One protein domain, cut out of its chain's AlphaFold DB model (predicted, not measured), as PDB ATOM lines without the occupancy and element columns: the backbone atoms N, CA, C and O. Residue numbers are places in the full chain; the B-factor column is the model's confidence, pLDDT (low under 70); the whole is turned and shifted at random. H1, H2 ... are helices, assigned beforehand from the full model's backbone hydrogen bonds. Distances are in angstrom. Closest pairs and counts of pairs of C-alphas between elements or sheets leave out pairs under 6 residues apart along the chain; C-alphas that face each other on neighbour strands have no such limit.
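What this domain is: This is residues 96 to 164 of the 166 residues of an uncharacterized protein of Triticum turgidum subsp. durum (UniProt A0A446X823). Picture a wide, open V: the long straight helix H1 makes one arm, the short helix H2 sits at the bend, and the other arm is a loose run of loop with the one-turn helices H3 and H4, in which residues 140 to 158 go out and fold back. Residues 96 to 115 of H1 stick out free, and the middle between the arms is empty. The printed part has 69 residues with four named helices, H1, H2, H3 and H4 in that order, and no named strand; the class is all helix. The whole is loose, with a radius of gyration of the C-alphas of 16.0 A, and its C-alphas span 45 by 32 by 21 A.

How they stand to each other: Start at Leu 96, where H1, residues 96 to 119, begins, and go along it and over the tight link to H2, residues 122 to 130. These two are close but not clearly touching: look at the C-alphas of Glu 117 and Glu 125, their closest pair, 7.3 A apart. Their lines stand at a steep tilt of 46 degrees, and they run opposite ways. Next come H3, residues 136 to 139, and H4, residues 159 to 162. H3 is apart from H1, H2 and H4, and H4 is apart from H1 and H2. On the backbone, you will find each O i to N i+4 pair within hydrogen-bond range in H1 and H2. H3 and H4 are too short for such a pair; the one O i to N i+3 pair is within range in H3 and not in H4.

Where its parts are: Find C-alpha 96 at (-2.111, 52.230, -26.737); from there H1 runs 35.0 A to C-alpha 119 at (12.408, 22.729, -38.851). Pass residues 120 and 121, and H2 runs from Pro 122 to Gln 130, 12.7 A from first to last C-alpha. Go on to Val 136, where H3 begins; it ends at Ile 139. Beyond the loop, H4 goes from Trp 159 to Val 162, whose C-alpha is at (-1.469, 15.744, -45.337).

The domain as a whole: Look at the first and last printed residues: the C-alphas of Leu 96 and Tyr 164 are the two farthest apart, at 45.2 A. The printed part has no cut. The links from H1 to H2 and from H2 to H3 are tight, and the link from H3 to H4, 19 residues, is long. Residues 129 to 135, of which 129 and 130 belong to H2, stand free, as do residues 96 to 115 of H1. Read the B-factor column for the model's confidence: the mean pLDDT of the printed part is 74.2, and residues 141 to 164 are under 70.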
ATOM      1  N   LEU A  96      -3.539  52.446 -26.986       71.88
ATOM      2  CA  LEU A  96      -2.111  52.230 -26.737       71.88
ATOM      3  C   LEU A  96      -1.814  50.785 -26.311       71.88
ATOM      4  O   LEU A  96      -0.848  50.201 -26.791       71.88
ATOM      5  N   SER A  97      -2.661  50.174 -25.476       74.06
ATOM      6  CA  SER A  97      -2.509  48.766 -25.095       74.06
ATOM      7  C   SER A  97      -2.741  47.826 -26.278       74.06
ATOM      8  O   SER A  97      -2.023  46.839 -26.406       74.06
ATOM      9  N   ARG A  98      -3.684  48.152 -27.174       78.62
ATOM     10  CA  ARG A  98      -3.900  47.389 -28.414       78.62
ATOM     11  C   ARG A  98      -2.694  47.470 -29.346       78.62
ATOM     12  O   ARG A  98      -2.259  46.435 -29.823       78.62
ATOM     13  N   LEU A  99      -2.114  48.655 -29.548       81.00
ATOM     14  CA  LEU A  99      -0.907  48.824 -30.371       81.00
ATOM     15  C   LEU A  99       0.317  48.099 -29.794       81.00
ATOM     16  O   LEU A  99       1.150  47.581 -30.535       81.00
ATOM     17  N   VAL A 100       0.451  48.065 -28.466       83.38
ATOM     18  CA  VAL A 100       1.509  47.285 -27.810       83.38
ATOM     19  C   VAL A 100       1.259  45.789 -27.993       83.38
ATOM     20  O   VAL A 100       2.194  45.068 -28.325       83.38
ATOM     21  N   ALA A 101       0.014  45.329 -27.846       83.31
ATOM     22  CA  ALA A 101      -0.352  43.933 -28.070       83.31
ATOM     23  C   ALA A 101      -0.118  43.496 -29.524       83.31
ATOM     24  O   ALA A 101       0.458  42.434 -29.736       83.31
ATOM     25  N   THR A 102      -0.465  44.320 -30.520       85.81
ATOM     26  CA  THR A 102      -0.215  43.990 -31.935       85.81
ATOM     27  C   THR A 102       1.277  43.907 -32.236       85.81
ATOM     28  O   THR A 102       1.706  42.959 -32.874       85.81
ATOM     29  N   ARG A 103       2.099  44.825 -31.710       88.94
ATOM     30  CA  ARG A 103       3.564  44.749 -31.870       88.94
ATOM     31  C   ARG A 103       4.176  43.522 -31.196       88.94
ATOM     32  O   ARG A 103       5.165  42.982 -31.683       88.94
ATOM     33  N   GLN A 104       3.635  43.113 -30.049       91.56
ATOM     34  CA  GLN A 104       4.058  41.882 -29.378       91.56
ATOM     35  C   GLN A 104       3.661  40.654 -30.198       91.56
ATOM     36  O   GLN A 104       4.488  39.772 -30.393       91.56
ATOM     37  N   GLN A 105       2.446  40.637 -30.743       91.94
ATOM     38  CA  GLN A 105       1.975  39.576 -31.627       91.94
ATOM     39  C   GLN A 105       2.820  39.478 -32.904       91.94
ATOM     40  O   GLN A 105       3.251  38.387 -33.250       91.94
ATOM     41  N   GLU A 106       3.132  40.596 -33.561       93.88
ATOM     42  CA  GLU A 106       4.013  40.625 -34.738       93.88
ATOM     43  C   GLU A 106       5.404  40.066 -34.418       93.88
ATOM     44  O   GLU A 106       5.978  39.320 -35.207       93.88
ATOM     45  N   ARG A 107       5.950  40.394 -33.240       93.94
ATOM     46  CA  ARG A 107       7.236  39.848 -32.792       93.94
ATOM     47  C   ARG A 107       7.163  38.337 -32.580       93.94
ATOM     48  O   ARG A 107       8.063  37.635 -33.027       93.94
ATOM     49  N   GLN A 108       6.117  37.857 -31.913       94.06
ATOM     50  CA  GLN A 108       5.897  36.427 -31.683       94.06
ATOM     51  C   GLN A 108       5.710  35.678 -33.001       94.06
ATOM     52  O   GLN A 108       6.273  34.609 -33.188       94.06
ATOM     53  N   GLU A 109       4.976  36.262 -33.947       94.81
ATOM     54  CA  GLU A 109       4.798  35.688 -35.276       94.81
ATOM     55  C   GLU A 109       6.130  35.608 -36.035       94.81
ATOM     56  O   GLU A 109       6.422  34.592 -36.656       94.81
ATOM     57  N   GLN A 110       6.975  36.638 -35.958       95.19
ATOM     58  CA  GLN A 110       8.312  36.611 -36.563       95.19
ATOM     59  C   GLN A 110       9.245  35.588 -35.909       95.19
ATOM     60  O   GLN A 110      10.079  34.991 -36.585       95.19
ATOM     61  N   GLU A 111       9.151  35.408 -34.596       96.38
ATOM     62  CA  GLU A 111       9.894  34.371 -33.881       96.38
ATOM     63  C   GLU A 111       9.437  32.978 -34.312       96.38
ATOM     64  O   GLU A 111      10.262  32.194 -34.771       96.38
ATOM     65  N   LEU A 112       8.126  32.738 -34.324       95.44
ATOM     66  CA  LEU A 112       7.536  31.484 -34.781       95.44
ATOM     67  C   LEU A 112       7.906  31.162 -36.234       95.44
ATOM     68  O   LEU A 112       8.256  30.028 -36.542       95.44
ATOM     69  N   ARG A 113       7.866  32.154 -37.133       93.50
ATOM     70  CA  ARG A 113       8.278  31.975 -38.535       93.50
ATOM     71  C   ARG A 113       9.718  31.473 -38.638       93.50
ATOM     72  O   ARG A 113       9.973  30.552 -39.404       93.50
ATOM     73  N   ARG A 114      10.630  32.029 -37.833       95.19
ATOM     74  CA  ARG A 114      12.035  31.595 -37.801       95.19
ATOM     75  C   ARG A 114      12.201  30.194 -37.224       95.19
ATOM     76  O   ARG A 114      13.015  29.430 -37.723       95.19
ATOM     77  N   GLU A 115      11.450  29.850 -36.182       95.69
ATOM     78  CA  GLU A 115      11.470  28.493 -35.626       95.69
ATOM     79  C   GLU A 115      10.981  27.460 -36.642       95.69
ATOM     80  O   GLU A 115      11.591  26.404 -36.780       95.69
ATOM     81  N   ILE A 116       9.917  27.781 -37.381       94.88
ATOM     82  CA  ILE A 116       9.385  26.914 -38.434       94.88
ATOM     83  C   ILE A 116      10.420  26.729 -39.547       94.88
ATOM     84  O   ILE A 116      10.690  25.593 -39.914       94.88
ATOM     85  N   GLU A 117      11.047  27.802 -40.034       92.50
ATOM     86  CA  GLU A 117      12.084  27.740 -41.080       92.50
ATOM     87  C   GLU A 117      13.243  26.798 -40.707       92.50
ATOM     88  O   GLU A 117      13.717  26.037 -41.541       92.50
ATOM     89  N   LEU A 118      13.643  26.755 -39.429       94.44
ATOM     90  CA  LEU A 118      14.685  25.837 -38.945       94.44
ATOM     91  C   LEU A 118      14.267  24.360 -38.926       94.44
ATOM     92  O   LEU A 118      15.132  23.484 -38.864       94.44
ATOM     93  N   LEU A 119      12.963  24.083 -38.896       95.56
ATOM     94  CA  LEU A 119      12.408  22.729 -38.851       95.56
ATOM     95  C   LEU A 119      12.059  22.188 -40.238       95.56
ATOM     96  O   LEU A 119      11.894  20.976 -40.379       95.56
ATOM     97  N   LEU A 120      11.928  23.066 -41.229       94.00
ATOM     98  CA  LEU A 120      11.595  22.688 -42.592       94.00
ATOM     99  C   LEU A 120      12.822  22.169 -43.336       94.00
ATOM    100  O   LEU A 120      13.948  22.641 -43.172       94.00
ATOM    101  N   THR A 121      12.583  21.185 -44.191       95.00
ATOM    102  CA  THR A 121      13.563  20.766 -45.192       95.00
ATOM    103  C   THR A 121      13.587  21.763 -46.360       95.00
ATOM    104  O   THR A 121      12.578  22.425 -46.622       95.00
ATOM    105  N   PRO A 122      14.706  21.886 -47.099       92.19
ATOM    106  CA  PRO A 122      14.787  22.811 -48.234       92.19
ATOM    107  C   PRO A 122      13.757  22.494 -49.331       92.19
ATOM    108  O   PRO A 122      13.319  23.390 -50.055       92.19
ATOM    109  N   GLU A 123      13.335  21.234 -49.459       93.75
ATOM    110  CA  GLU A 123      12.255  20.836 -50.360       93.75
ATOM    111  C   GLU A 123      10.892  21.385 -49.911       93.75
ATOM    112  O   GLU A 123      10.107  21.836 -50.746       93.75
ATOM    113  N   GLU A 124      10.610  21.381 -48.607       91.81
ATOM    114  CA  GLU A 124       9.368  21.919 -48.041       91.81
ATOM    115  C   GLU A 124       9.338  23.453 -48.068       91.81
ATOM    116  O   GLU A 124       8.296  24.042 -48.368       91.81
ATOM    117  N   GLU A 125      10.476  24.107 -47.830       91.81
ATOM    118  CA  GLU A 125      10.613  25.564 -47.938       91.81
ATOM    119  C   GLU A 125      10.297  26.045 -49.366       91.81
ATOM    120  O   GLU A 125       9.477  26.946 -49.562       91.81
ATOM    121  N   ALA A 126      10.816  25.348 -50.383       91.38
ATOM    122  CA  ALA A 126      10.517  25.639 -51.786       91.38
ATOM    123  C   ALA A 126       9.025  25.473 -52.138       91.38
ATOM    124  O   ALA A 126       8.532  26.110 -53.076       91.38
ATOM    125  N   ILE A 127       8.290  24.620 -51.415       90.44
ATOM    126  CA  ILE A 127       6.837  24.480 -51.570       90.44
ATOM    127  C   ILE A 127       6.119  25.670 -50.927       90.44
ATOM    128  O   ILE A 127       5.155  26.168 -51.514       90.44
ATOM    129  N   LEU A 128       6.563  26.156 -49.765       87.88
ATOM    130  CA  LEU A 128       5.970  27.339 -49.131       87.88
ATOM    131  C   LEU A 128       6.135  28.594 -49.991       87.88
ATOM    132  O   LEU A 128       5.153  29.309 -50.192       87.88
ATOM    133  N   ASP A 129       7.310  28.793 -50.591       88.00
ATOM    134  CA  ASP A 129       7.570  29.908 -51.514       88.00
ATOM    135  C   ASP A 129       6.616  29.909 -52.720       88.00
ATOM    136  O   ASP A 129       6.208  30.958 -53.221       88.00
ATOM    137  N   GLN A 130       6.210  28.725 -53.183       89.19
ATOM    138  CA  GLN A 130       5.257  28.574 -54.285       89.19
ATOM    139  C   GLN A 130       3.789  28.783 -53.866       89.19
ATOM    140  O   GLN A 130       2.934  28.937 -54.741       89.19
ATOM    141  N   ASN A 131       3.470  28.766 -52.566       85.75
ATOM    142  CA  ASN A 131       2.104  28.874 -52.035       85.75
ATOM    143  C   ASN A 131       1.964  30.064 -51.064       85.75
ATOM    144  O   ASN A 131       1.387  29.922 -49.986       85.75
ATOM    145  N   GLU A 132       2.433  31.255 -51.468       83.00
ATOM    146  CA  GLU A 132       2.282  32.508 -50.694       83.00
ATOM    147  C   GLU A 132       0.825  32.753 -50.255       83.00
ATOM    148  O   GLU A 132       0.556  33.263 -49.167       83.00
ATOM    149  N   THR A 133      -0.136  32.349 -51.091       82.75
ATOM    150  CA  THR A 133      -1.559  32.334 -50.746       82.75
ATOM    151  C   THR A 133      -2.078  30.906 -50.669       82.75
ATOM    152  O   THR A 133      -1.688  30.041 -51.452       82.75
ATOM    153  N   ALA A 134      -2.980  30.660 -49.717       79.06
ATOM    154  CA  ALA A 134      -3.552  29.340 -49.495       79.06
ATOM    155  C   ALA A 134      -4.324  28.857 -50.736       79.06
ATOM    156  O   ALA A 134      -5.398  29.371 -51.059       79.06
ATOM    157  N   ASP A 135      -3.796  27.835 -51.409       80.31
ATOM    158  CA  ASP A 135      -4.477  27.176 -52.518       80.31
ATOM    159  C   ASP A 135      -5.607  26.292 -51.978       80.31
ATOM    160  O   ASP A 135      -5.396  25.149 -51.559       80.31
ATOM    161  N   VAL A 136      -6.826  26.840 -52.010       79.00
ATOM    162  CA  VAL A 136      -8.044  26.184 -51.513       79.00
ATOM    163  C   VAL A 136      -8.236  24.807 -52.150       79.00
ATOM    164  O   VAL A 136      -8.719  23.900 -51.482       79.00
ATOM    165  N   THR A 137      -7.820  24.610 -53.404       77.62
ATOM    166  CA  THR A 137      -8.024  23.342 -54.117       77.62
ATOM    167  C   THR A 137      -7.145  22.211 -53.586       77.62
ATOM    168  O   THR A 137      -7.586  21.062 -53.585       77.62
ATOM    169  N   LYS A 138      -5.951  22.526 -53.066       79.62
ATOM    170  CA  LYS A 138      -5.044  21.554 -52.431       79.62
ATOM    171  C   LYS A 138      -5.423  21.260 -50.984       79.62
ATOM    172  O   LYS A 138      -5.250  20.135 -50.522       79.62
ATOM    173  N   ILE A 139      -5.944  22.258 -50.270       79.06
ATOM    174  CA  ILE A 139      -6.327  22.118 -48.854       79.06
ATOM    175  C   ILE A 139      -7.775  21.644 -48.665       79.06
ATOM    176  O   ILE A 139      -8.145  21.204 -47.577       79.06
ATOM    177  N   SER A 140      -8.611  21.705 -49.707       71.56
ATOM    178  CA  SER A 140      -9.961  21.149 -49.687       71.56
ATOM    179  C   SER A 140      -9.946  19.717 -50.217       71.56
ATOM    180  O   SER A 140      -9.564  19.461 -51.355       71.56
ATOM    181  N   SER A 141     -10.413  18.773 -49.406       63.28
ATOM    182  CA  SER A 141     -10.775  17.436 -49.876       63.28
ATOM    183  C   SER A 141     -12.292  17.291 -49.839       63.28
ATOM    184  O   SER A 141     -12.963  17.962 -49.059       63.28
ATOM    185  N   VAL A 142     -12.856  16.376 -50.632       64.44
ATOM    186  CA  VAL A 142     -14.316  16.129 -50.699       64.44
ATOM    187  C   VAL A 142     -14.937  15.844 -49.316       64.44
ATOM    188  O   VAL A 142     -16.131  16.048 -49.119       64.44
ATOM    189  N   LYS A 143     -14.133  15.400 -48.338       61.22
ATOM    190  CA  LYS A 143     -14.566  15.118 -46.961       61.22
ATOM    191  C   LYS A 143     -14.361  16.283 -45.982       61.22
ATOM    192  O   LYS A 143     -14.957  16.265 -44.913       61.22
ATOM    193  N   CYS A 144     -13.567  17.284 -46.352       51.34
ATOM    194  CA  CYS A 144     -13.388  18.528 -45.609       51.34
ATOM    195  C   CYS A 144     -13.956  19.674 -46.451       51.34
ATOM    196  O   CYS A 144     -13.223  20.469 -47.039       51.34
ATOM    197  N   VAL A 145     -15.284  19.716 -46.561       53.12
ATOM    198  CA  VAL A 145     -15.965  20.861 -47.168       53.12
ATOM    199  C   VAL A 145     -15.832  22.025 -46.192       53.12
ATOM    200  O   VAL A 145     -16.288  21.941 -45.054       53.12
ATOM    201  N   SER A 146     -15.178  23.095 -46.634       47.53
ATOM    202  CA  SER A 146     -15.006  24.338 -45.888       47.53
ATOM    203  C   SER A 146     -16.362  25.013 -45.652       47.53
ATOM    204  O   SER A 146     -16.833  25.829 -46.442       47.53
ATOM    205  N   LEU A 147     -17.022  24.682 -44.543       48.91
ATOM    206  CA  LEU A 147     -18.173  25.444 -44.071       48.91
ATOM    207  C   LEU A 147     -17.663  26.660 -43.289       48.91
ATOM    208  O   LEU A 147     -17.520  26.657 -42.071       48.91
ATOM    209  N   SER A 148     -17.412  27.728 -44.045       45.78
ATOM    210  CA  SER A 148     -16.872  29.017 -43.602       45.78
ATOM    211  C   SER A 148     -15.386  29.010 -43.221       45.78
ATOM    212  O   SER A 148     -14.832  28.032 -42.730       45.78
ATOM    213  N   SER A 149     -14.756  30.156 -43.473       53.75
ATOM    214  CA  SER A 149     -13.312  30.407 -43.545       53.75
ATOM    215  C   SER A 149     -12.469  30.039 -42.309       53.75
ATOM    216  O   SER A 149     -11.256  30.218 -42.356       53.75
ATOM    217  N   TYR A 150     -13.071  29.542 -41.222       52.56
ATOM    218  CA  TYR A 150     -12.385  29.239 -39.959       52.56
ATOM    219  C   TYR A 150     -12.880  27.965 -39.248       52.56
ATOM    220  O   TYR A 150     -12.448  27.708 -38.127       52.56
ATOM    221  N   HIS A 151     -13.765  27.160 -39.852       41.06
ATOM    222  CA  HIS A 151     -14.274  25.937 -39.215       41.06
ATOM    223  C   HIS A 151     -14.046  24.709 -40.104       41.06
ATOM    224  O   HIS A 151     -14.862  24.362 -40.957       41.06
ATOM    225  N   PHE A 152     -12.902  24.048 -39.905       47.69
ATOM    226  CA  PHE A 152     -12.573  22.785 -40.560       47.69
ATOM    227  C   PHE A 152     -13.006  21.607 -39.680       47.69
ATOM    228  O   PHE A 152     -12.290  21.206 -38.766       47.69
ATOM    229  N   GLU A 153     -14.158  21.006 -39.976       43.50
ATOM    230  CA  GLU A 153     -14.497  19.679 -39.451       43.50
ATOM    231  C   GLU A 153     -13.882  18.607 -40.357       43.50
ATOM    232  O   GLU A 153     -14.529  18.040 -41.235       43.50
ATOM    233  N   CYS A 154     -12.595  18.326 -40.159       45.62
ATOM    234  CA  CYS A 154     -11.961  17.154 -40.755       45.62
ATOM    235  C   CYS A 154     -12.049  15.974 -39.779       45.62
ATOM    236  O   CYS A 154     -11.602  16.064 -38.636       45.62
ATOM    237  N   SER A 155     -12.587  14.833 -40.235       43.81
ATOM    238  CA  SER A 155     -12.514  13.577 -39.473       43.81
ATOM    239  C   SER A 155     -11.052  13.291 -39.070       43.81
ATOM    240  O   SER A 155     -10.166  13.479 -39.906       43.81
ATOM    241  N   PRO A 156     -10.772  12.774 -37.857       49.72
ATOM    242  CA  PRO A 156      -9.410  12.642 -37.304       49.72
ATOM    243  C   PRO A 156      -8.452  11.773 -38.141       49.72
ATOM    244  O   PRO A 156      -7.240  11.828 -37.970       49.72
ATOM    245  N   LEU A 157      -8.975  11.010 -39.102       47.25
ATOM    246  CA  LEU A 157      -8.192  10.219 -40.053       47.25
ATOM    247  C   LEU A 157      -7.641  11.032 -41.243       47.25
ATOM    248  O   LEU A 157      -6.792  10.523 -41.965       47.25
ATOM    249  N   SER A 158      -8.102  12.271 -41.464       45.59
ATOM    250  CA  SER A 158      -7.721  13.090 -42.627       45.59
ATOM    251  C   SER A 158      -6.411  13.860 -42.431       45.59
ATOM    252  O   SER A 158      -5.675  14.055 -43.392       45.59
ATOM    253  N   TRP A 159      -6.076  14.246 -41.194       40.44
ATOM    254  CA  TRP A 159      -4.819  14.945 -40.875       40.44
ATOM    255  C   TRP A 159      -3.584  14.084 -41.159       40.44
ATOM    256  O   TRP A 159      -2.526  14.598 -41.504       40.44
ATOM    257  N   ARG A 160      -3.736  12.756 -41.092       39.12
ATOM    258  CA  ARG A 160      -2.665  11.811 -41.424       39.12
ATOM    259  C   ARG A 160      -2.343  11.772 -42.915       39.12
ATOM    260  O   ARG A 160      -1.267  11.325 -43.261       39.12
ATOM    261  N   VAL A 161      -3.229  12.218 -43.806       45.78
ATOM    262  CA  VAL A 161      -2.942  12.179 -45.251       45.78
ATOM    263  C   VAL A 161      -2.099  13.382 -45.682       45.78
ATOM    264  O   VAL A 161      -1.278  13.246 -46.579       45.78
ATOM    265  N   VAL A 162      -2.225  14.524 -44.999       50.34
ATOM    266  CA  VAL A 162      -1.469  15.744 -45.337       50.34
ATOM    267  C   VAL A 162       0.011  15.635 -44.943       50.34
ATOM    268  O   VAL A 162       0.852  16.242 -45.589       50.34
ATOM    269  N   LEU A 163       0.350  14.804 -43.951       44.62
ATOM    270  CA  LEU A 163       1.735  14.597 -43.498       44.62
ATOM    271  C   LEU A 163       2.440  13.378 -44.125       44.62
ATOM    272  O   LEU A 163       3.602  13.141 -43.828       44.62
ATOM    273  N   TYR A 164       1.758  12.581 -44.953       35.03
ATOM    274  CA  TYR A 164       2.304  11.327 -45.508       35.03
ATOM    275  C   TYR A 164       2.409  11.323 -47.039       35.03
ATOM    276  O   TYR A 164       2.516  10.260 -47.651       35.03
TER     277      TYR A 164